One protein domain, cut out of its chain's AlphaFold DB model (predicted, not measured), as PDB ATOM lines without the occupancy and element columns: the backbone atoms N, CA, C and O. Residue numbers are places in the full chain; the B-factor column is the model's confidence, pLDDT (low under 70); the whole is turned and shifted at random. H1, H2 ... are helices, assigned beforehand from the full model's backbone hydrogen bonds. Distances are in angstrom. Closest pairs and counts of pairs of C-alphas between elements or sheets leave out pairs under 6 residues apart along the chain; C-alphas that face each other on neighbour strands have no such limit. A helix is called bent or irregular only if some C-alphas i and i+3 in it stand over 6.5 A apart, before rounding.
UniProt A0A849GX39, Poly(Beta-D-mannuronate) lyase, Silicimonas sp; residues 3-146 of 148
ATOM      1  N   ASP A   3     -62.297 -26.541  -9.469       96.06
ATOM      2  CA  ASP A   3     -61.391 -27.681  -9.283       96.06
ATOM      3  C   ASP A   3     -59.935 -27.275  -9.508       96.06
ATOM      4  O   ASP A   3     -59.062 -27.598  -8.705       96.06
ATOM      5  N   LEU A   4     -59.674 -26.505 -10.569       95.62
ATOM      6  CA  LEU A   4     -58.330 -25.994 -10.852       95.62
ATOM      7  C   LEU A   4     -57.871 -24.997  -9.787       95.62
ATOM      8  O   LEU A   4     -56.712 -25.029  -9.377       95.62
ATOM      9  N   PHE A   5     -58.782 -24.145  -9.305       96.06
ATOM     10  CA  PHE A   5     -58.485 -23.229  -8.205       96.06
ATOM     11  C   PHE A   5     -58.116 -23.996  -6.929       96.06
ATOM     12  O   PHE A   5     -57.066 -23.739  -6.343       96.06
ATOM     13  N   ARG A   6     -58.916 -25.003  -6.548       96.19
ATOM     14  CA  ARG A   6     -58.611 -25.896  -5.420       96.19
ATOM     15  C   ARG A   6     -57.274 -26.610  -5.592       96.19
ATOM     16  O   ARG A   6     -56.540 -26.728  -4.619       96.19
ATOM     17  N   GLY A   7     -56.940 -27.046  -6.807       96.06
ATOM     18  CA  GLY A   7     -55.638 -27.639  -7.114       96.06
ATOM     19  C   GLY A   7     -54.475 -26.686  -6.825       96.06
ATOM     20  O   GLY A   7     -53.511 -27.080  -6.173       96.06
ATOM     21  N   GLY A   8     -54.591 -25.421  -7.240       95.38
ATOM     22  CA  GLY A   8     -53.603 -24.381  -6.937       95.38
ATOM     23  C   GLY A   8     -53.452 -24.139  -5.435       95.38
ATOM     24  O   GLY A   8     -52.347 -24.222  -4.908       95.38
ATOM     25  N   VAL A   9     -54.564 -23.928  -4.722       97.25
ATOM     26  CA  VAL A   9     -54.560 -23.770  -3.256       97.25
ATOM     27  C   VAL A   9     -53.942 -24.994  -2.570       97.25
ATOM     28  O   VAL A   9     -53.134 -24.851  -1.654       97.25
ATOM     29  N   GLY A  10     -54.249 -26.199  -3.054       97.94
ATOM     30  CA  GLY A  10     -53.696 -27.457  -2.554       97.94
ATOM     31  C   GLY A  10     -52.167 -27.532  -2.608       97.94
ATOM     32  O   GLY A  10     -51.573 -28.184  -1.754       97.94
ATOM     33  N   ALA A  11     -51.514 -26.822  -3.535       97.62
ATOM     34  CA  ALA A  11     -50.055 -26.747  -3.580       97.62
ATOM     35  C   ALA A  11     -49.470 -26.043  -2.343       97.62
ATOM     36  O   ALA A  11     -48.458 -26.501  -1.814       97.62
ATOM     37  N   ILE A  12     -50.124 -24.991  -1.833       98.19
ATOM     38  CA  ILE A  12     -49.701 -24.318  -0.593       98.19
ATOM     39  C   ILE A  12     -49.886 -25.251   0.602       98.19
ATOM     40  O   ILE A  12     -48.955 -25.417   1.384       98.19
ATOM     41  N   TYR A  13     -51.037 -25.922   0.712       98.19
ATOM     42  CA  TYR A  13     -51.256 -26.909   1.775       98.19
ATOM     43  C   TYR A  13     -50.197 -28.015   1.740       98.19
ATOM     44  O   TYR A  13     -49.600 -28.327   2.764       98.19
ATOM     45  N   SER A  14     -49.910 -28.563   0.557       97.94
ATOM     46  CA  SER A  14     -48.892 -29.600   0.401       97.94
ATOM     47  C   SER A  14     -47.493 -29.102   0.768       97.94
ATOM     48  O   SER A  14     -46.748 -29.844   1.407       97.94
ATOM     49  N   ALA A  15     -47.133 -27.873   0.386       98.25
ATOM     50  CA  ALA A  15     -45.851 -27.271   0.734       98.25
ATOM     51  C   ALA A  15     -45.717 -27.077   2.249       98.25
ATOM     52  O   ALA A  15     -44.708 -27.476   2.825       98.25
ATOM     53  N   LEU A  16     -46.740 -26.527   2.910       98.44
ATOM     54  CA  LEU A  16     -46.712 -26.283   4.352       98.44
ATOM     55  C   LEU A  16     -46.730 -27.583   5.161       98.44
ATOM     56  O   LEU A  16     -45.936 -27.721   6.083       98.44
ATOM     57  N   SER A  17     -47.563 -28.564   4.804       97.75
ATOM     58  CA  SER A  17     -47.580 -29.870   5.479       97.75
ATOM     59  C   SER A  17     -46.275 -30.650   5.298       97.75
ATOM     60  O   SER A  17     -45.875 -31.384   6.196       97.75
ATOM     61  N   GLY A  18     -45.622 -30.510   4.140       97.38
ATOM     62  CA  GLY A  18     -44.377 -31.211   3.820       97.38
ATOM     63  C   GLY A  18     -43.104 -30.491   4.262       97.38
ATOM     64  O   GLY A  18     -42.042 -31.111   4.268       97.38
ATOM     65  N   ALA A  19     -43.177 -29.206   4.608       98.19
ATOM     66  CA  ALA A  19     -42.019 -28.435   5.035       98.19
ATOM     67  C   ALA A  19     -41.459 -28.936   6.377       98.19
ATOM     68  O   ALA A  19     -42.187 -29.374   7.274       98.19
ATOM     69  N   THR A  20     -40.142 -28.820   6.521       97.31
ATOM     70  CA  THR A  20     -39.445 -28.972   7.808       97.31
ATOM     71  C   THR A  20     -39.955 -27.949   8.828       97.31
ATOM     72  O   THR A  20     -40.570 -26.944   8.464       97.31
ATOM     73  N   SER A  21     -39.699 -28.181  10.120       95.44
ATOM     74  CA  SER A  21     -40.204 -27.318  11.200       95.44
ATOM     75  C   SER A  21     -39.763 -25.858  11.092       95.44
ATOM     76  O   SER A  21     -40.439 -24.987  11.625       95.44
ATOM     77  N   ASP A  22     -38.647 -25.579  10.423       95.44
ATOM     78  CA  ASP A  22     -38.139 -24.226  10.221       95.44
ATOM     79  C   ASP A  22     -38.446 -23.642   8.834       95.44
ATOM     80  O   ASP A  22     -38.281 -22.436   8.670       95.44
ATOM     81  N   GLY A  23     -38.956 -24.439   7.884       97.62
ATOM     82  CA  GLY A  23     -39.526 -23.964   6.616       97.62
ATOM     83  C   GLY A  23     -38.803 -24.401   5.335       97.62
ATOM     84  O   GLY A  23     -39.210 -24.002   4.246       97.62
ATOM     85  N   ALA A  24     -37.756 -25.224   5.404       98.06
ATOM     86  CA  ALA A  24     -37.160 -25.807   4.200       98.06
ATOM     87  C   ALA A  24     -38.120 -26.809   3.542       98.06
ATOM     88  O   ALA A  24     -38.757 -27.603   4.245       98.06
ATOM     89  N   LEU A  25     -38.197 -26.799   2.207       98.31
ATOM     90  CA  LEU A  25     -39.004 -27.726   1.413       98.31
ATOM     91  C   LEU A  25     -38.172 -28.975   1.067       98.31
ATOM     92  O   LEU A  25     -37.291 -28.878   0.208       98.31
ATOM     93  N   PRO A  26     -38.433 -30.156   1.670       96.81
ATOM     94  CA  PRO A  26     -37.545 -31.317   1.553       96.81
ATOM     95  C   PRO A  26     -37.256 -31.743   0.111       96.81
ATOM     96  O   PRO A  26     -36.106 -31.961  -0.252       96.81
ATOM     97  N   LEU A  27     -38.282 -31.785  -0.744       96.00
ATOM     98  CA  LEU A  27     -38.128 -32.196  -2.146       96.00
ATOM     99  C   LEU A  27     -37.268 -31.228  -2.972       96.00
ATOM    100  O   LEU A  27     -36.694 -31.635  -3.985       96.00
ATOM    101  N   GLU A  28     -37.182 -29.969  -2.546       97.00
ATOM    102  CA  GLU A  28     -36.424 -28.923  -3.228       97.00
ATOM    103  C   GLU A  28     -34.979 -28.869  -2.737       97.00
ATOM    104  O   GLU A  28     -34.051 -28.777  -3.538       97.00
ATOM    105  N   VAL A  29     -34.761 -29.014  -1.430       95.75
ATOM    106  CA  VAL A  29     -33.407 -29.028  -0.853       95.75
ATOM    107  C   VAL A  29     -32.655 -30.341  -1.102       95.75
ATOM    108  O   VAL A  29     -31.431 -30.383  -1.014       95.75
ATOM    109  N   GLU A  30     -33.346 -31.401  -1.527       95.19
ATOM    110  CA  GLU A  30     -32.728 -32.650  -1.996       95.19
ATOM    111  C   GLU A  30     -32.172 -32.576  -3.432       95.19
ATOM    112  O   GLU A  30     -31.593 -33.545  -3.928       95.19
ATOM    113  N   ARG A  31     -32.280 -31.431  -4.117       96.38
ATOM    114  CA  ARG A  31     -31.848 -31.243  -5.517       96.38
ATOM    115  C   ARG A  31     -30.334 -31.056  -5.695       96.38
ATOM    116  O   ARG A  31     -29.888 -30.441  -6.668       96.38
ATOM    117  N   GLY A  32     -29.537 -31.587  -4.770       95.81
ATOM    118  CA  GLY A  32     -28.078 -31.512  -4.810       95.81
ATOM    119  C   GLY A  32     -27.588 -30.061  -4.904       95.81
ATOM    120  O   GLY A  32     -28.120 -29.203  -4.196       95.81
ATOM    121  N   PRO A  33     -26.626 -29.744  -5.793       97.12
ATOM    122  CA  PRO A  33     -26.071 -28.392  -5.890       97.12
ATOM    123  C   PRO A  33     -27.097 -27.301  -6.223       97.12
ATOM    124  O   PRO A  33     -26.821 -26.118  -6.040       97.12
ATOM    125  N   LEU A  34     -28.283 -27.667  -6.721       97.56
ATOM    126  CA  LEU A  34     -29.361 -26.737  -7.066       97.56
ATOM    127  C   LEU A  34     -30.362 -26.513  -5.921       97.56
ATOM    128  O   LEU A  34     -31.352 -25.817  -6.125       97.56
ATOM    129  N   ALA A  35     -30.127 -27.061  -4.727       98.06
ATOM    130  CA  ALA A  35     -31.032 -26.950  -3.580       98.06
ATOM    131  C   ALA A  35     -31.485 -25.502  -3.295       98.06
ATOM    132  O   ALA A  35     -32.680 -25.226  -3.184       98.06
ATOM    133  N   ALA A  36     -30.541 -24.554  -3.267       98.12
ATOM    134  CA  ALA A  36     -30.833 -23.139  -3.020       98.12
ATOM    135  C   ALA A  36     -31.710 -22.525  -4.123       98.12
ATOM    136  O   ALA A  36     -32.624 -21.746  -3.850       98.12
ATOM    137  N   HIS A  37     -31.455 -22.915  -5.374       98.31
ATOM    138  CA  HIS A  37     -32.260 -22.488  -6.510       98.31
ATOM    139  C   HIS A  37     -33.701 -22.988  -6.382       98.31
ATOM    140  O   HIS A  37     -34.628 -22.193  -6.514       98.31
ATOM    141  N   TYR A  38     -33.892 -24.279  -6.096       98.50
ATOM    142  CA  TYR A  38     -35.220 -24.888  -6.042       98.50
ATOM    143  C   TYR A  38     -36.054 -24.418  -4.844       98.50
ATOM    144  O   TYR A  38     -37.255 -24.208  -5.012       98.50
ATOM    145  N   GLN A  39     -35.439 -24.140  -3.687       98.25
ATOM    146  CA  GLN A  39     -36.139 -23.503  -2.561       98.25
ATOM    147  C   GLN A  39     -36.731 -22.139  -2.970       98.25
ATOM    148  O   GLN A  39     -37.922 -21.896  -2.773       98.25
ATOM    149  N   ASN A  40     -35.929 -21.267  -3.595       98.62
ATOM    150  CA  ASN A  40     -36.401 -19.967  -4.088       98.62
ATOM    151  C   ASN A  40     -37.434 -20.121  -5.219       98.62
ATOM    152  O   ASN A  40     -38.433 -19.405  -5.273       98.62
ATOM    153  N   PHE A  41     -37.195 -21.059  -6.136       98.56
ATOM    154  CA  PHE A  41     -38.054 -21.293  -7.293       98.56
ATOM    155  C   PHE A  41     -39.450 -21.782  -6.889       98.56
ATOM    156  O   PHE A  41     -40.438 -21.351  -7.477       98.56
ATOM    157  N   ALA A  42     -39.558 -22.627  -5.861       98.56
ATOM    158  CA  ALA A  42     -40.848 -23.042  -5.321       98.56
ATOM    159  C   ALA A  42     -41.614 -21.857  -4.712       98.56
ATOM    160  O   ALA A  42     -42.784 -21.643  -5.041       98.56
ATOM    161  N   LEU A  43     -40.945 -21.036  -3.892       98.62
ATOM    162  CA  LEU A  43     -41.538 -19.832  -3.300       98.62
ATOM    163  C   LEU A  43     -42.068 -18.853  -4.346       98.62
ATOM    164  O   LEU A  43     -43.129 -18.268  -4.145       98.62
ATOM    165  N   MET A  44     -41.384 -18.736  -5.484       98.44
ATOM    166  CA  MET A  44     -41.816 -17.900  -6.600       98.44
ATOM    167  C   MET A  44     -43.249 -18.218  -7.056       98.44
ATOM    168  O   MET A  44     -44.052 -17.307  -7.262       98.44
ATOM    169  N   TYR A  45     -43.595 -19.503  -7.175       98.44
ATOM    170  CA  TYR A  45     -44.947 -19.921  -7.550       98.44
ATOM    171  C   TYR A  45     -45.918 -19.912  -6.371       98.44
ATOM    172  O   TYR A  45     -47.069 -19.516  -6.547       98.44
ATOM    173  N   LEU A  46     -45.475 -20.304  -5.173       98.69
ATOM    174  CA  LEU A  46     -46.321 -20.286  -3.976       98.69
ATOM    175  C   LEU A  46     -46.797 -18.864  -3.644       98.69
ATOM    176  O   LEU A  46     -47.975 -18.678  -3.347       98.69
ATOM    177  N   ALA A  47     -45.925 -17.862  -3.780       98.56
ATOM    178  CA  ALA A  47     -46.271 -16.454  -3.602       98.56
ATOM    179  C   ALA A  47     -47.346 -15.992  -4.598       98.56
ATOM    180  O   ALA A  47     -48.308 -15.332  -4.210       98.56
ATOM    181  N   MET A  48     -47.227 -16.385  -5.871       98.31
ATOM    182  CA  MET A  48     -48.227 -16.054  -6.890       98.31
ATOM    183  C   MET A  48     -49.576 -16.732  -6.615       98.31
ATOM    184  O   MET A  48     -50.623 -16.106  -6.761       98.31
ATOM    185  N   ILE A  49     -49.571 -18.004  -6.201       98.50
ATOM    186  CA  ILE A  49     -50.797 -18.726  -5.832       98.50
ATOM    187  C   ILE A  49     -51.474 -18.041  -4.641       98.50
ATOM    188  O   ILE A  49     -52.687 -17.826  -4.679       98.50
ATOM    189  N   ALA A  50     -50.701 -17.684  -3.610       98.50
ATOM    190  CA  ALA A  50     -51.213 -16.998  -2.432       98.50
ATOM    191  C   ALA A  50     -51.855 -15.662  -2.814       98.50
ATOM    192  O   ALA A  50     -52.995 -15.409  -2.442       98.50
ATOM    193  N   GLU A  51     -51.181 -14.859  -3.638       97.94
ATOM    194  CA  GLU A  51     -51.710 -13.570  -4.078       97.94
ATOM    195  C   GLU A  51     -52.992 -13.711  -4.914       97.94
ATOM    196  O   GLU A  51     -53.970 -13.004  -4.678       97.94
ATOM    197  N   ILE A  52     -53.054 -14.676  -5.839       97.38
ATOM    198  CA  ILE A  52     -54.288 -14.951  -6.595       97.38
ATOM    199  C   ILE A  52     -55.435 -15.335  -5.650       97.38
ATOM    200  O   ILE A  52     -56.557 -14.859  -5.827       97.38
ATOM    201  N   ALA A  53     -55.176 -16.196  -4.665       97.81
ATOM    202  CA  ALA A  53     -56.192 -16.669  -3.730       97.81
ATOM    203  C   ALA A  53     -56.682 -15.563  -2.778       97.81
ATOM    204  O   ALA A  53     -57.885 -15.449  -2.536       97.81
ATOM    205  N   GLU A  54     -55.783 -14.698  -2.311       96.88
ATOM    206  CA  GLU A  54     -56.098 -13.534  -1.472       96.88
ATOM    207  C   GLU A  54     -57.053 -12.573  -2.176       96.88
ATOM    208  O   GLU A  54     -58.043 -12.124  -1.595       96.88
ATOM    209  N   ARG A  55     -56.838 -12.329  -3.475       95.56
ATOM    210  CA  ARG A  55     -57.743 -11.518  -4.307       95.56
ATOM    211  C   ARG A  55     -59.142 -12.133  -4.455       95.56
ATOM    212  O   ARG A  55     -60.066 -11.416  -4.829       95.56
ATOM    213  N   GLN A  56     -59.302 -13.421  -4.148       95.94
ATOM    214  CA  GLN A  56     -60.577 -14.150  -4.122       95.94
ATOM    215  C   GLN A  56     -61.154 -14.306  -2.700       95.94
ATOM    216  O   GLN A  56     -62.151 -15.001  -2.520       95.94
ATOM    217  N   GLY A  57     -60.551 -13.672  -1.687       96.38
ATOM    218  CA  GLY A  57     -61.022 -13.718  -0.299       96.38
ATOM    219  C   GLY A  57     -60.517 -14.912   0.516       96.38
ATOM    220  O   GLY A  57     -61.053 -15.171   1.592       96.38
ATOM    221  N   TYR A  58     -59.497 -15.634   0.037       96.69
ATOM    222  CA  TYR A  58     -58.851 -16.723   0.776       96.69
ATOM    223  C   TYR A  58     -57.507 -16.241   1.346       96.69
ATOM    224  O   TYR A  58     -56.568 -16.058   0.571       96.69
ATOM    225  N   PRO A  59     -57.383 -16.041   2.674       96.69
ATOM    226  CA  PRO A  59     -56.222 -15.385   3.278       96.69
ATOM    227  C   PRO A  59     -55.015 -16.332   3.429       96.69
ATOM    228  O   PRO A  59     -54.624 -16.698   4.539       96.69
ATOM    229  N   LEU A  60     -54.445 -16.798   2.312       97.75
ATOM    230  CA  LEU A  60     -53.398 -17.826   2.313       97.75
ATOM    231  C   LEU A  60     -52.045 -17.354   2.849       97.75
ATOM    232  O   LEU A  60     -51.266 -18.199   3.285       97.75
ATOM    233  N   TRP A  61     -51.760 -16.049   2.892       97.94
ATOM    234  CA  TRP A  61     -50.560 -15.569   3.589       97.94
ATOM    235  C   TRP A  61     -50.650 -15.784   5.105       97.94
ATOM    236  O   TRP A  61     -49.631 -15.980   5.757       97.94
ATOM    237  N   SER A  62     -51.869 -15.805   5.655       97.75
ATOM    238  CA  SER A  62     -52.133 -16.050   7.082       97.75
ATOM    239  C   SER A  62     -52.342 -17.532   7.421       97.75
ATOM    240  O   SER A  62     -52.613 -17.861   8.575       97.75
ATOM    241  N   LEU A  63     -52.269 -18.431   6.433       98.00
ATOM    242  CA  LEU A  63     -52.435 -19.863   6.661       98.00
ATOM    243  C   LEU A  63     -51.238 -20.424   7.439       98.00
ATOM    244  O   LEU A  63     -50.082 -20.223   7.060       98.00
ATOM    245  N   GLU A  64     -51.539 -21.205   8.472       97.88
ATOM    246  CA  GLU A  64     -50.558 -21.945   9.256       97.88
ATOM    247  C   GLU A  64     -50.945 -23.427   9.333       97.88
ATOM    248  O   GLU A  64     -52.114 -23.767   9.532       97.88
ATOM    249  N   ILE A  65     -49.959 -24.312   9.177       97.88
ATOM    250  CA  ILE A  65     -50.097 -25.761   9.355       97.88
ATOM    251  C   ILE A  65     -48.960 -26.242  10.253       97.88
ATOM    252  O   ILE A  65     -47.790 -26.160   9.880       97.88
ATOM    253  N   ASP A  66     -49.303 -26.753  11.437       96.31
ATOM    254  CA  ASP A  66     -48.349 -27.247  12.439       96.31
ATOM    255  C   ASP A  66     -47.196 -26.252  12.704       96.31
ATOM    256  O   ASP A  66     -46.020 -26.622  12.626       96.31
ATOM    257  N   GLY A  67     -47.527 -24.974  12.931       96.62
ATOM    258  CA  GLY A  67     -46.552 -23.905  13.187       96.62
ATOM    259  C   GLY A  67     -45.814 -23.369  11.953       96.62
ATOM    260  O   GLY A  67     -44.945 -22.510  12.094       96.62
ATOM    261  N   LYS A  68     -46.111 -23.872  10.748       98.00
ATOM    262  CA  LYS A  68     -45.437 -23.490   9.496       98.00
ATOM    263  C   LYS A  68     -46.358 -22.645   8.626       98.00
ATOM    264  O   LYS A  68     -47.522 -22.988   8.437       98.00
ATOM    265  N   SER A  69     -45.818 -21.583   8.043       98.44
ATOM    266  CA  SER A  69     -46.536 -20.656   7.163       98.44
ATOM    267  C   SER A  69     -45.664 -20.292   5.965       98.44
ATOM    268  O   SER A  69     -44.474 -20.600   5.936       98.44
ATOM    269  N   LEU A  70     -46.212 -19.594   4.968       98.62
ATOM    270  CA  LEU A  70     -45.387 -19.096   3.860       98.62
ATOM    271  C   LEU A  70     -44.225 -18.226   4.368       98.62
ATOM    272  O   LEU A  70     -43.137 -18.267   3.800       98.62
ATOM    273  N   HIS A  71     -44.411 -17.521   5.487       98.50
ATOM    274  CA  HIS A  71     -43.365 -16.721   6.115       98.50
ATOM    275  C   HIS A  71     -42.200 -17.560   6.661       98.50
ATOM    276  O   HIS A  71     -41.058 -17.111   6.575       98.50
ATOM    277  N   SER A  72     -42.433 -18.778   7.168       98.50
ATOM    278  CA  SER A  72     -41.326 -19.642   7.606       98.50
ATOM    279  C   SER A  72     -40.499 -20.147   6.419       98.50
ATOM    280  O   SER A  72     -39.269 -20.122   6.473       98.50
ATOM    281  N   LEU A  73     -41.143 -20.497   5.298       98.62
ATOM    282  CA  LEU A  73     -40.445 -20.866   4.059       98.62
ATOM    283  C   LEU A  73     -39.621 -19.686   3.509       98.62
ATOM    284  O   LEU A  73     -38.466 -19.869   3.113       98.62
ATOM    285  N   VAL A  74     -40.195 -18.476   3.518       98.69
ATOM    286  CA  VAL A  74     -39.502 -17.231   3.134       98.69
ATOM    287  C   VAL A  74     -38.307 -16.969   4.050       98.69
ATOM    288  O   VAL A  74     -37.232 -16.639   3.559       98.69
ATOM    289  N   ALA A  75     -38.442 -17.181   5.361       98.38
ATOM    290  CA  ALA A  75     -37.343 -16.999   6.305       98.38
ATOM    291  C   ALA A  75     -36.157 -17.935   6.010       98.38
ATOM    292  O   ALA A  75     -35.008 -17.498   6.068       98.38
ATOM    293  N   VAL A  76     -36.404 -19.199   5.648       98.25
ATOM    294  CA  VAL A  76     -35.336 -20.117   5.205       98.25
ATOM    295  C   VAL A  76     -34.697 -19.635   3.906       98.25
ATOM    296  O   VAL A  76     -33.473 -19.622   3.791       98.25
ATOM    297  N   ASN A  77     -35.498 -19.178   2.943       98.31
ATOM    298  CA  ASN A  77     -34.969 -18.626   1.698       98.31
ATOM    299  C   ASN A  77     -34.084 -17.394   1.933       98.31
ATOM    300  O   ASN A  77     -33.014 -17.297   1.338       98.31
ATOM    301  N   ASN A  78     -34.479 -16.495   2.834       98.31
ATOM    302  CA  ASN A  78     -33.676 -15.333   3.206       98.31
ATOM    303  C   ASN A  78     -32.359 -15.736   3.877       98.31
ATOM    304  O   ASN A  78     -31.310 -15.215   3.500       98.31
ATOM    305  N   ARG A  79     -32.375 -16.725   4.784       98.19
ATOM    306  CA  ARG A  79     -31.139 -17.289   5.360       98.19
ATOM    307  C   ARG A  79     -30.209 -17.828   4.271       98.19
ATOM    308  O   ARG A  79     -29.016 -17.541   4.301       98.19
ATOM    309  N   ILE A  80     -30.745 -18.563   3.296       97.81
ATOM    310  CA  ILE A  80     -29.976 -19.081   2.152       97.81
ATOM    311  C   ILE A  80     -29.475 -17.941   1.257       97.81
ATOM    312  O   ILE A  80     -28.383 -18.026   0.702       97.81
ATOM    313  N   LEU A  81     -30.232 -16.858   1.081       97.12
ATOM    314  CA  LEU A  81     -29.776 -15.714   0.292       97.12
ATOM    315  C   LEU A  81     -28.622 -14.970   0.960       97.12
ATOM    316  O   LEU A  81     -27.619 -14.713   0.284       97.12
ATOM    317  N   ALA A  82     -28.739 -14.721   2.265       97.38
ATOM    318  CA  ALA A  82     -27.712 -14.091   3.083       97.38
ATOM    319  C   ALA A  82     -26.402 -14.897   3.088       97.38
ATOM    320  O   ALA A  82     -25.342 -14.335   2.822       97.38
ATOM    321  N   ASP A  83     -26.479 -16.215   3.300       97.56
ATOM    322  CA  ASP A  83     -25.356 -17.137   3.100       97.56
ATOM    323  C   ASP A  83     -25.836 -18.413   2.385       97.56
ATOM    324  O   ASP A  83     -26.557 -19.220   2.980       97.56
ATOM    325  N   PRO A  84     -25.428 -18.639   1.118       96.06
ATOM    326  CA  PRO A  84     -25.826 -19.830   0.379       96.06
ATOM    327  C   PRO A  84     -25.415 -21.147   1.039       96.06
ATOM    328  O   PRO A  84     -26.042 -22.165   0.758       96.06
ATOM    329  N   ASN A  85     -24.407 -21.161   1.916       96.19
ATOM    330  CA  ASN A  85     -24.020 -22.376   2.631       96.19
ATOM    331  C   ASN A  85     -25.072 -22.837   3.640       96.19
ATOM    332  O   ASN A  85     -25.096 -24.026   3.940       96.19
ATOM    333  N   ASN A  86     -25.990 -21.970   4.082       97.31
ATOM    334  CA  ASN A  86     -27.093 -22.364   4.966       97.31
ATOM    335  C   ASN A  86     -28.002 -23.433   4.337       97.31
ATOM    336  O   ASN A  86     -28.711 -24.140   5.042       97.31
ATOM    337  N   VAL A  87     -27.983 -23.604   3.007       96.88
ATOM    338  CA  VAL A  87     -28.740 -24.691   2.369       96.88
ATOM    339  C   VAL A  87     -28.181 -26.080   2.707       96.88
ATOM    340  O   VAL A  87     -28.905 -27.069   2.606       96.88
ATOM    341  N   LYS A  88     -26.910 -26.172   3.121       96.06
ATOM    342  CA  LYS A  88     -26.222 -27.434   3.440       96.06
ATOM    343  C   LYS A  88     -26.759 -28.110   4.695       96.06
ATOM    344  O   LYS A  88     -26.627 -29.320   4.818       96.06
ATOM    345  N   ASP A  89     -27.434 -27.362   5.565       94.19
ATOM    346  CA  ASP A  89     -28.139 -27.927   6.720       94.19
ATOM    347  C   ASP A  89     -29.259 -28.892   6.290       94.19
ATOM    348  O   ASP A  89     -29.664 -29.772   7.050       94.19
ATOM    349  N   TYR A  90     -29.733 -28.755   5.046       93.88
ATOM    350  CA  TYR A  90     -30.801 -29.571   4.473       93.88
ATOM    351  C   TYR A  90     -30.344 -30.404   3.270       93.88
ATOM    352  O   TYR A  90     -30.884 -31.484   3.012       93.88
ATOM    353  N   ALA A  91     -29.377 -29.901   2.500       93.00
ATOM    354  CA  ALA A  91     -28.907 -30.539   1.281       93.00
ATOM    355  C   ALA A  91     -27.935 -31.689   1.578       93.00
ATOM    356  O   ALA A  91     -27.038 -31.587   2.406       93.00
ATOM    357  N   LYS A  92     -28.045 -32.785   0.820       90.31
ATOM    358  CA  LYS A  92     -27.132 -33.943   0.917       90.31
ATOM    359  C   LYS A  92     -25.851 -33.741   0.088       90.31
ATOM    360  O   LYS A  92     -25.371 -34.679  -0.546       90.31
ATOM    361  N   THR A  93     -25.351 -32.509   0.012       92.50
ATOM    362  CA  THR A  93     -24.169 -32.138  -0.780       92.50
ATOM    363  C   THR A  93     -23.445 -30.931  -0.182       92.50
ATOM    364  O   THR A  93     -24.075 -30.045   0.391       92.50
ATOM    365  N   ASP A  94     -22.126 -30.879  -0.375       92.75
ATOM    366  CA  ASP A  94     -21.279 -29.744   0.014       92.75
ATOM    367  C   ASP A  94     -21.149 -28.678  -1.087       92.75
ATOM    368  O   ASP A  94     -20.611 -27.589  -0.852       92.75
ATOM    369  N   GLU A  95     -21.634 -28.966  -2.294       95.94
ATOM    370  CA  GLU A  95     -21.627 -28.033  -3.417       95.94
ATOM    371  C   GLU A  95     -22.905 -27.193  -3.429       95.94
ATOM    372  O   GLU A  95     -24.006 -27.709  -3.255       95.94
ATOM    373  N   VAL A  96     -22.773 -25.890  -3.688       97.25
ATOM    374  CA  VAL A  96     -23.918 -24.980  -3.832       97.25
ATOM    375  C   VAL A  96     -23.741 -24.159  -5.100       97.25
ATOM    376  O   VAL A  96     -22.806 -23.370  -5.230       97.25
ATOM    377  N   SER A  97     -24.656 -24.335  -6.050       97.38
ATOM    378  CA  SER A  97     -24.696 -23.560  -7.284       97.38
ATOM    379  C   SER A  97     -25.352 -22.205  -7.042       97.38
ATOM    380  O   SER A  97     -26.497 -22.116  -6.596       97.38
ATOM    381  N   LEU A  98     -24.643 -21.136  -7.404       97.19
ATOM    382  CA  LEU A  98     -25.129 -19.757  -7.284       97.19
ATOM    383  C   LEU A  98     -25.676 -19.186  -8.591       97.19
ATOM    384  O   LEU A  98     -26.163 -18.063  -8.594       97.19
ATOM    385  N   ARG A  99     -25.656 -19.959  -9.684       96.94
ATOM    386  CA  ARG A  99     -25.990 -19.486 -11.039       96.94
ATOM    387  C   ARG A  99     -27.362 -18.813 -11.144       96.94
ATOM    388  O   ARG A  99     -27.550 -17.923 -11.962       96.94
ATOM    389  N   TYR A 100     -28.332 -19.231 -10.334       97.25
ATOM    390  CA  TYR A 100     -29.667 -18.627 -10.345       97.25
ATOM    391  C   TYR A 100     -29.686 -17.180  -9.839       97.25
ATOM    392  O   TYR A 100     -30.620 -16.447 -10.139       97.25
ATOM    393  N   ARG A 101     -28.674 -16.755  -9.071       97.19
ATOM    394  CA  ARG A 101     -28.589 -15.388  -8.544       97.19
ATOM    395  C   ARG A 101     -28.309 -14.354  -9.631       97.19
ATOM    396  O   ARG A 101     -28.677 -13.196  -9.457       97.19
ATOM    397  N   ASP A 102     -27.709 -14.783 -10.740       96.69
ATOM    398  CA  ASP A 102     -27.350 -13.922 -11.869       96.69
ATOM    399  C   ASP A 102     -28.561 -13.543 -12.735       96.69
ATOM    400  O   ASP A 102     -28.456 -12.673 -13.597       96.69
ATOM    401  N   ASP A 103     -29.710 -14.192 -12.523       97.56
ATOM    402  CA  ASP A 103     -30.929 -13.956 -13.286       97.56
ATOM    403  C   ASP A 103     -32.023 -13.335 -12.393       97.56
ATOM    404  O   ASP A 103     -32.663 -14.039 -11.598       97.56
ATOM    405  N   PRO A 104     -32.278 -12.016 -12.523       97.25
ATOM    406  CA  PRO A 104     -33.259 -11.301 -11.711       97.25
ATOM    407  C   PRO A 104     -34.677 -11.877 -11.784       97.25
ATOM    408  O   PRO A 104     -35.466 -11.670 -10.859       97.25
ATOM    409  N   GLN A 105     -35.020 -12.626 -12.842       97.88
ATOM    410  CA  GLN A 105     -36.368 -13.170 -13.002       97.88
ATOM    411  C   GLN A 105     -36.763 -14.118 -11.860       97.88
ATOM    412  O   GLN A 105     -37.949 -14.230 -11.542       97.88
ATOM    413  N   TYR A 106     -35.790 -14.784 -11.224       98.50
ATOM    414  CA  TYR A 106     -36.039 -15.693 -10.103       98.50
ATOM    415  C   TYR A 106     -36.391 -14.970  -8.801       98.50
ATOM    416  O   TYR A 106     -36.878 -15.606  -7.870       98.50
ATOM    417  N   PHE A 107     -36.193 -13.654  -8.740       98.62
ATOM    418  CA  PHE A 107     -36.525 -12.821  -7.585       98.62
ATOM    419  C   PHE A 107     -37.712 -11.897  -7.856       98.62
ATOM    420  O   PHE A 107     -38.107 -11.144  -6.978       98.62
ATOM    421  N   ALA A 108     -38.343 -11.977  -9.033       98.50
ATOM    422  CA  ALA A 108     -39.503 -11.148  -9.378       98.50
ATOM    423  C   ALA A 108     -40.682 -11.298  -8.399       98.50
ATOM    424  O   ALA A 108     -41.444 -10.352  -8.209       98.50
ATOM    425  N   TRP A 109     -40.818 -12.457  -7.744       98.69
ATOM    426  CA  TRP A 109     -41.843 -12.687  -6.720       98.69
ATOM    427  C   TRP A 109     -41.637 -11.863  -5.444       98.69
ATOM    428  O   TRP A 109     -42.576 -11.723  -4.662       98.69
ATOM    429  N   PHE A 110     -40.450 -11.284  -5.237       98.69
ATOM    430  CA  PHE A 110     -40.188 -10.412  -4.095       98.69
ATOM    431  C   PHE A 110     -41.101  -9.192  -4.126       98.69
ATOM    432  O   PHE A 110     -41.566  -8.784  -3.073       98.69
ATOM    433  N   GLU A 111     -41.434  -8.670  -5.310       98.69
ATOM    434  CA  GLU A 111     -42.377  -7.552  -5.445       98.69
ATOM    435  C   GLU A 111     -43.760  -7.917  -4.889       98.69
ATOM    436  O   GLU A 111     -44.377  -7.121  -4.187       98.69
ATOM    437  N   ILE A 112     -44.222  -9.150  -5.135       98.44
ATOM    438  CA  ILE A 112     -45.494  -9.656  -4.598       98.44
ATOM    439  C   ILE A 112     -45.446  -9.639  -3.067       98.44
ATOM    440  O   ILE A 112     -46.334  -9.083  -2.425       98.44
ATOM    441  N   TYR A 113     -44.394 -10.214  -2.480       98.56
ATOM    442  CA  TYR A 113     -44.245 -10.274  -1.027       98.56
ATOM    443  C   TYR A 113     -44.100  -8.876  -0.394       98.56
ATOM    444  O   TYR A 113     -44.805  -8.551   0.561       98.56
ATOM    445  N   LEU A 114     -43.232  -8.029  -0.955       98.50
ATOM    446  CA  LEU A 114     -42.923  -6.685  -0.454       98.50
ATOM    447  C   LEU A 114     -44.096  -5.708  -0.573       98.50
ATOM    448  O   LEU A 114     -44.201  -4.791   0.233       98.50
ATOM    449  N   SER A 115     -45.033  -5.936  -1.500       97.81
ATOM    450  CA  SER A 115     -46.281  -5.159  -1.571       97.81
ATOM    451  C   SER A 115     -47.196  -5.333  -0.349       97.81
ATOM    452  O   SER A 115     -48.135  -4.559  -0.162       97.81
ATOM    453  N   ARG A 116     -46.945  -6.355   0.482       96.94
ATOM    454  CA  ARG A 116     -47.784  -6.725   1.633       96.94
ATOM    455  C   ARG A 116     -47.032  -6.717   2.955       96.94
ATOM    456  O   ARG A 116     -47.645  -6.469   3.991       96.94
ATOM    457  N   PHE A 117     -45.739  -7.033   2.932       97.75
ATOM    458  CA  PHE A 117     -44.943  -7.263   4.131       97.75
ATOM    459  C   PHE A 117     -43.601  -6.550   4.032       97.75
ATOM    460  O   PHE A 117     -42.873  -6.710   3.054       97.75
ATOM    461  N   GLU A 118     -43.236  -5.822   5.082       97.00
ATOM    462  CA  GLU A 118     -41.906  -5.231   5.178       97.00
ATOM    463  C   GLU A 118     -40.842  -6.328   5.294       97.00
ATOM    464  O   GLU A 118     -40.919  -7.217   6.144       97.00
ATOM    465  N   ASN A 119     -39.826  -6.263   4.434       97.94
ATOM    466  CA  ASN A 119     -38.663  -7.136   4.513       97.94
ATOM    467  C   ASN A 119     -37.441  -6.410   3.939       97.94
ATOM    468  O   ASN A 119     -37.232  -6.371   2.728       97.94
ATOM    469  N   ALA A 120     -36.635  -5.817   4.822       96.81
ATOM    470  CA  ALA A 120     -35.495  -4.991   4.425       96.81
ATOM    471  C   ALA A 120     -34.432  -5.769   3.629       96.81
ATOM    472  O   ALA A 120     -33.806  -5.209   2.735       96.81
ATOM    473  N   GLU A 121     -34.243  -7.058   3.927       95.94
ATOM    474  CA  GLU A 121     -33.288  -7.913   3.213       95.94
ATOM    475  C   GLU A 121     -33.732  -8.152   1.768       95.94
ATOM    476  O   GLU A 121     -32.933  -8.012   0.845       95.94
ATOM    477  N   MET A 122     -35.013  -8.476   1.563       98.06
ATOM    478  CA  MET A 122     -35.582  -8.668   0.230       98.06
ATOM    479  C   MET A 122     -35.587  -7.363  -0.565       98.06
ATOM    480  O   MET A 122     -35.217  -7.373  -1.735       98.06
ATOM    481  N   GLU A 123     -35.957  -6.246   0.063       97.94
ATOM    482  CA  GLU A 123     -35.952  -4.931  -0.582       97.94
ATOM    483  C   GLU A 123     -34.538  -4.549  -1.037       97.94
ATOM    484  O   GLU A 123     -34.322  -4.259  -2.214       97.94
ATOM    485  N   ALA A 124     -33.544  -4.659  -0.148       97.25
ATOM    486  CA  ALA A 124     -32.144  -4.433  -0.498       97.25
ATOM    487  C   ALA A 124     -31.660  -5.385  -1.604       97.25
ATOM    488  O   ALA A 124     -30.869  -4.984  -2.458       97.25
ATOM    489  N   TRP A 125     -32.155  -6.628  -1.624       97.62
ATOM    490  CA  TRP A 125     -31.826  -7.607  -2.656       97.62
ATOM    491  C   TRP A 125     -32.383  -7.251  -4.032       97.62
ATOM    492  O   TRP A 125     -31.833  -7.716  -5.021       97.62
ATOM    493  N   ILE A 126     -33.454  -6.472  -4.168       97.62
ATOM    494  CA  ILE A 126     -34.023  -6.188  -5.498       97.62
ATOM    495  C   ILE A 126     -33.965  -4.727  -5.924       97.62
ATOM    496  O   ILE A 126     -34.184  -4.453  -7.105       97.62
ATOM    497  N   ALA A 127     -33.620  -3.807  -5.023       97.31
ATOM    498  CA  ALA A 127     -33.612  -2.371  -5.288       97.31
ATOM    499  C   ALA A 127     -32.819  -1.980  -6.552       97.31
ATOM    500  O   ALA A 127     -33.319  -1.218  -7.377       97.31
ATOM    501  N   ASP A 128     -31.622  -2.541  -6.748       96.75
ATOM    502  CA  ASP A 128     -30.757  -2.284  -7.912       96.75
ATOM    503  C   ASP A 128     -31.039  -3.196  -9.121       96.75
ATOM    504  O   ASP A 128     -30.443  -3.027 -10.185       96.75
ATOM    505  N   ARG A 129     -31.958  -4.159  -8.972       96.50
ATOM    506  CA  ARG A 129     -32.339  -5.141 -10.004       96.50
ATOM    507  C   ARG A 129     -33.664  -4.804 -10.686       96.50
ATOM    508  O   ARG A 129     -34.005  -5.434 -11.687       96.50
ATOM    509  N   ARG A 130     -34.425  -3.840 -10.160       97.06
ATOM    510  CA  ARG A 130     -35.678  -3.369 -10.769       97.06
ATOM    511  C   ARG A 130     -35.416  -2.665 -12.117       97.06
ATOM    512  O   ARG A 130     -34.401  -1.987 -12.265       97.06
ATOM    513  N   PRO A 131     -36.348  -2.754 -13.089       97.88
ATOM    514  CA  PRO A 131     -37.639  -3.438 -13.007       97.88
ATOM    515  C   PRO A 131     -37.525  -4.957 -13.204       97.88
ATOM    516  O   PRO A 131     -36.817  -5.439 -14.084       97.88
ATOM    517  N   LEU A 132     -38.295  -5.711 -12.422       98.44
ATOM    518  CA  LEU A 132     -38.341  -7.168 -12.462       98.44
ATOM    519  C   LEU A 132     -39.463  -7.671 -13.371       98.44
ATOM    520  O   LEU A 132     -40.616  -7.231 -13.306       98.44
ATOM    521  N   TYR A 133     -39.111  -8.646 -14.206       98.44
ATOM    522  CA  TYR A 133     -40.012  -9.319 -15.129       98.44
ATOM    523  C   TYR A 133     -39.878 -10.833 -14.985       98.44
ATOM    524  O   TYR A 133     -38.771 -11.367 -14.952       98.44
ATOM    525  N   ASN A 134     -41.009 -11.534 -14.968       98.50
ATOM    526  CA  ASN A 134     -41.048 -12.980 -15.111       98.50
ATOM    527  C   ASN A 134     -42.297 -13.396 -15.894       98.50
ATOM    528  O   ASN A 134     -43.432 -13.180 -15.463       98.50
ATOM    529  N   ARG A 135     -42.086 -14.040 -17.049       97.38
ATOM    530  CA  ARG A 135     -43.170 -14.495 -17.935       97.38
ATOM    531  C   ARG A 135     -44.158 -15.422 -17.220       97.38
ATOM    532  O   ARG A 135     -45.357 -15.329 -17.465       97.38
ATOM    533  N   SER A 136     -43.665 -16.312 -16.363       96.50
ATOM    534  CA  SER A 136     -44.479 -17.314 -15.665       96.50
ATOM    535  C   SER A 136     -45.314 -16.722 -14.528       96.50
ATOM    536  O   SER A 136     -46.261 -17.364 -14.088       96.50
ATOM    537  N   LEU A 137     -44.989 -15.508 -14.072       97.62
ATOM    538  CA  LEU A 137     -45.701 -14.804 -12.999       97.62
ATOM    539  C   LEU A 137     -46.573 -13.648 -13.518       97.62
ATOM    540  O   LEU A 137     -46.995 -12.796 -12.747       97.62
ATOM    541  N   GLY A 138     -46.839 -13.592 -14.826       95.81
ATOM    542  CA  GLY A 138     -47.722 -12.576 -15.411       95.81
ATOM    543  C   GLY A 138     -47.023 -11.326 -15.957       95.81
ATOM    544  O   GLY A 138     -47.703 -10.377 -16.345       95.81
ATOM    545  N   GLY A 139     -45.690 -11.320 -16.068       97.69
ATOM    546  CA  GLY A 139     -44.956 -10.294 -16.812       97.69
ATOM    547  C   GLY A 139     -44.171  -9.326 -15.929       97.69
ATOM    548  O   GLY A 139     -43.237  -9.749 -15.263       97.69
ATOM    549  N   HIS A 140     -44.469  -8.023 -15.987       97.88
ATOM    550  CA  HIS A 140     -43.714  -6.968 -15.292       97.88
ATOM    551  C   HIS A 140     -44.191  -6.772 -13.845       97.88
ATOM    552  O   HIS A 140     -45.053  -5.938 -13.588       97.88
ATOM    553  N   LEU A 141     -43.627  -7.514 -12.892       98.25
ATOM    554  CA  LEU A 141     -44.086  -7.517 -11.496       98.25
ATOM    555  C   LEU A 141     -43.872  -6.162 -10.819       98.25
ATOM    556  O   LEU A 141     -44.778  -5.684 -10.142       98.25
ATOM    557  N   THR A 142     -42.739  -5.495 -11.068       98.38
ATOM    558  CA  THR A 142     -42.492  -4.141 -10.541       98.38
ATOM    559  C   THR A 142     -43.599  -3.170 -10.947       98.38
ATOM    560  O   THR A 142     -44.034  -2.369 -10.134       98.38
ATOM    561  N   ALA A 143     -44.123  -3.269 -12.173       97.88
ATOM    562  CA  ALA A 143     -45.187  -2.376 -12.629       97.88
ATOM    563  C   ALA A 143     -46.524  -2.589 -11.895       97.88
ATOM    564  O   ALA A 143     -47.337  -1.672 -11.848       97.88
ATOM    565  N   TYR A 144     -46.763  -3.786 -11.349       96.56
ATOM    566  CA  TYR A 144     -48.020  -4.125 -10.679       96.56
ATOM    567  C   TYR A 144     -47.962  -4.016  -9.154       96.56
ATOM    568  O   TYR A 144     -48.998  -3.775  -8.541       96.56
ATOM    569  N   PHE A 145     -46.789  -4.216  -8.552       97.50
ATOM    570  CA  PHE A 145     -46.662  -4.408  -7.106       97.50
ATOM    571  C   PHE A 145     -45.759  -3.390  -6.401       97.50
ATOM    572  O   PHE A 145     -45.915  -3.195  -5.198       97.50
ATOM    573  N   TYR A 146     -44.834  -2.732  -7.107       96.94
ATOM    574  CA  TYR A 146     -43.935  -1.765  -6.476       96.94
ATOM    575  C   TYR A 146     -44.618  -0.403  -6.313       96.94
ATOM    576  O   TYR A 146     -45.116   0.170  -7.284       96.94
TER     577      TYR A 146
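AT A GLANCE: This is residues 3 to 146 of the 148 residues of the protein "Poly(Beta-D-mannuronate) lyase" of Silicimonas sp (UniProt A0A849GX39). One long helix, H3, runs through the middle of a compact, all-helix body, and shorter helices pack on three sides of it. H1 and H2 lie along one side, H7 and H8 on the side across from them, and H4 on a third; H9 and H10 pack on H8, farther out from H3. The printed part has 144 residues, with ten named helices, H1 to H10 in order along the chain, which hold 88 of the residues, and no named strand. The radius of gyration of the C-alphas is 14.5 A, and the rounded outline spans 42 by 36 by 25 A.

HOW THE PARTS SIT: H1, residues 3 to 18, touches H3, residues 32 to 54, with residues 8 to 12 alone, at a steep tilt of 47 degrees, opposite ways; their closest C-alphas, those of Ile 12 and Leu 46, are 6.3 A apart. H3 is the hub, touching six other helices. H2, residues 26 to 29, touches residues 35 to 42 of H3, and the closest C-alphas are those of Val 29 and Ala 35, 4.2 A apart. H4, residues 70 to 82, forms a helical hairpin with H3, opposite ways at a tilt of 38 degrees, only just steep; the C-alphas of Asn 40 and Asn 77 come closest, at 6.1 A. H5, residues 84 to 89, only just touches H3, with 3 pairs of C-alphas within 8 A, the closest being Ala 36 and Val 87 at 6.0 A; the two are about perpendicular, at 84 degrees. H4 and H5 touch only at the corner, and only just, with 3 such pairs, the closest being the C-alphas of Ile 80 and Asn 86 at 5.2 A. H6, residues 99 to 102, is close to H3 but not clearly touching: the closest C-alphas, those of His 37 and Tyr 100, are 6.0 A apart. H7, residues 104 to 107, touches residues 40 to 44 of H3, closest at the C-alphas of Phe 41 and Tyr 106, 6.6 A. H8, residues 109 to 114, touches residues 43 to 51 of H3 at a steep tilt of 59 degrees, the same way, with the C-alphas of Met 44 and Trp 109 closest at 5.2 A. H9, residues 120 to 126, forms a helical hairpin with H8, opposite ways at a shallow tilt of 34.6 degrees, only just short of steep; the closest C-alphas are those of Phe 110 and Met 122, 6.6 A. H10, residues 141 to 145, touches H8, closest at the C-alphas of Glu 111 and Phe 145, 5.6 A, and is apart from H3. Every O i to N i+4 pair is within hydrogen-bond range in H4, H8, H9 and H10, against 11 of 12 in H1, 15 of 19 in H3 and 0 of 2 in H5, where 2 of 3 O i to N i+3 pairs are in range; H2, H6 and H7 are too short for an i+4 pair.

IN THESE COORDINATES: H1 begins at C-alpha 3, (-61.391, -27.681, -9.283), and is 21.8 A long. H3 runs 33.5 A from C-alpha 32 at (-28.078, -31.512, -4.810), with a kink of 26 degrees near residue 39; it is irregular, C-alphas 33 and 36 being 7.6 A apart. H4 is 18.4 A long, H5 10.5 A and H9 10.1 A. H10 ends at C-alpha 145, (-46.662, -4.408, -7.106).

THE WHOLE: The two C-alphas farthest apart, those of Gly 57 and Asp 94, are 42.9 A apart. The long links are H3 to H4, with residues 64 to 65 paired antiparallel with 68 to 69, and H9 to H10, with 133 to 134 paired antiparallel with 139 to 140. The printed part has no cut; its mean pLDDT is 97.3, and no printed residue is under 70.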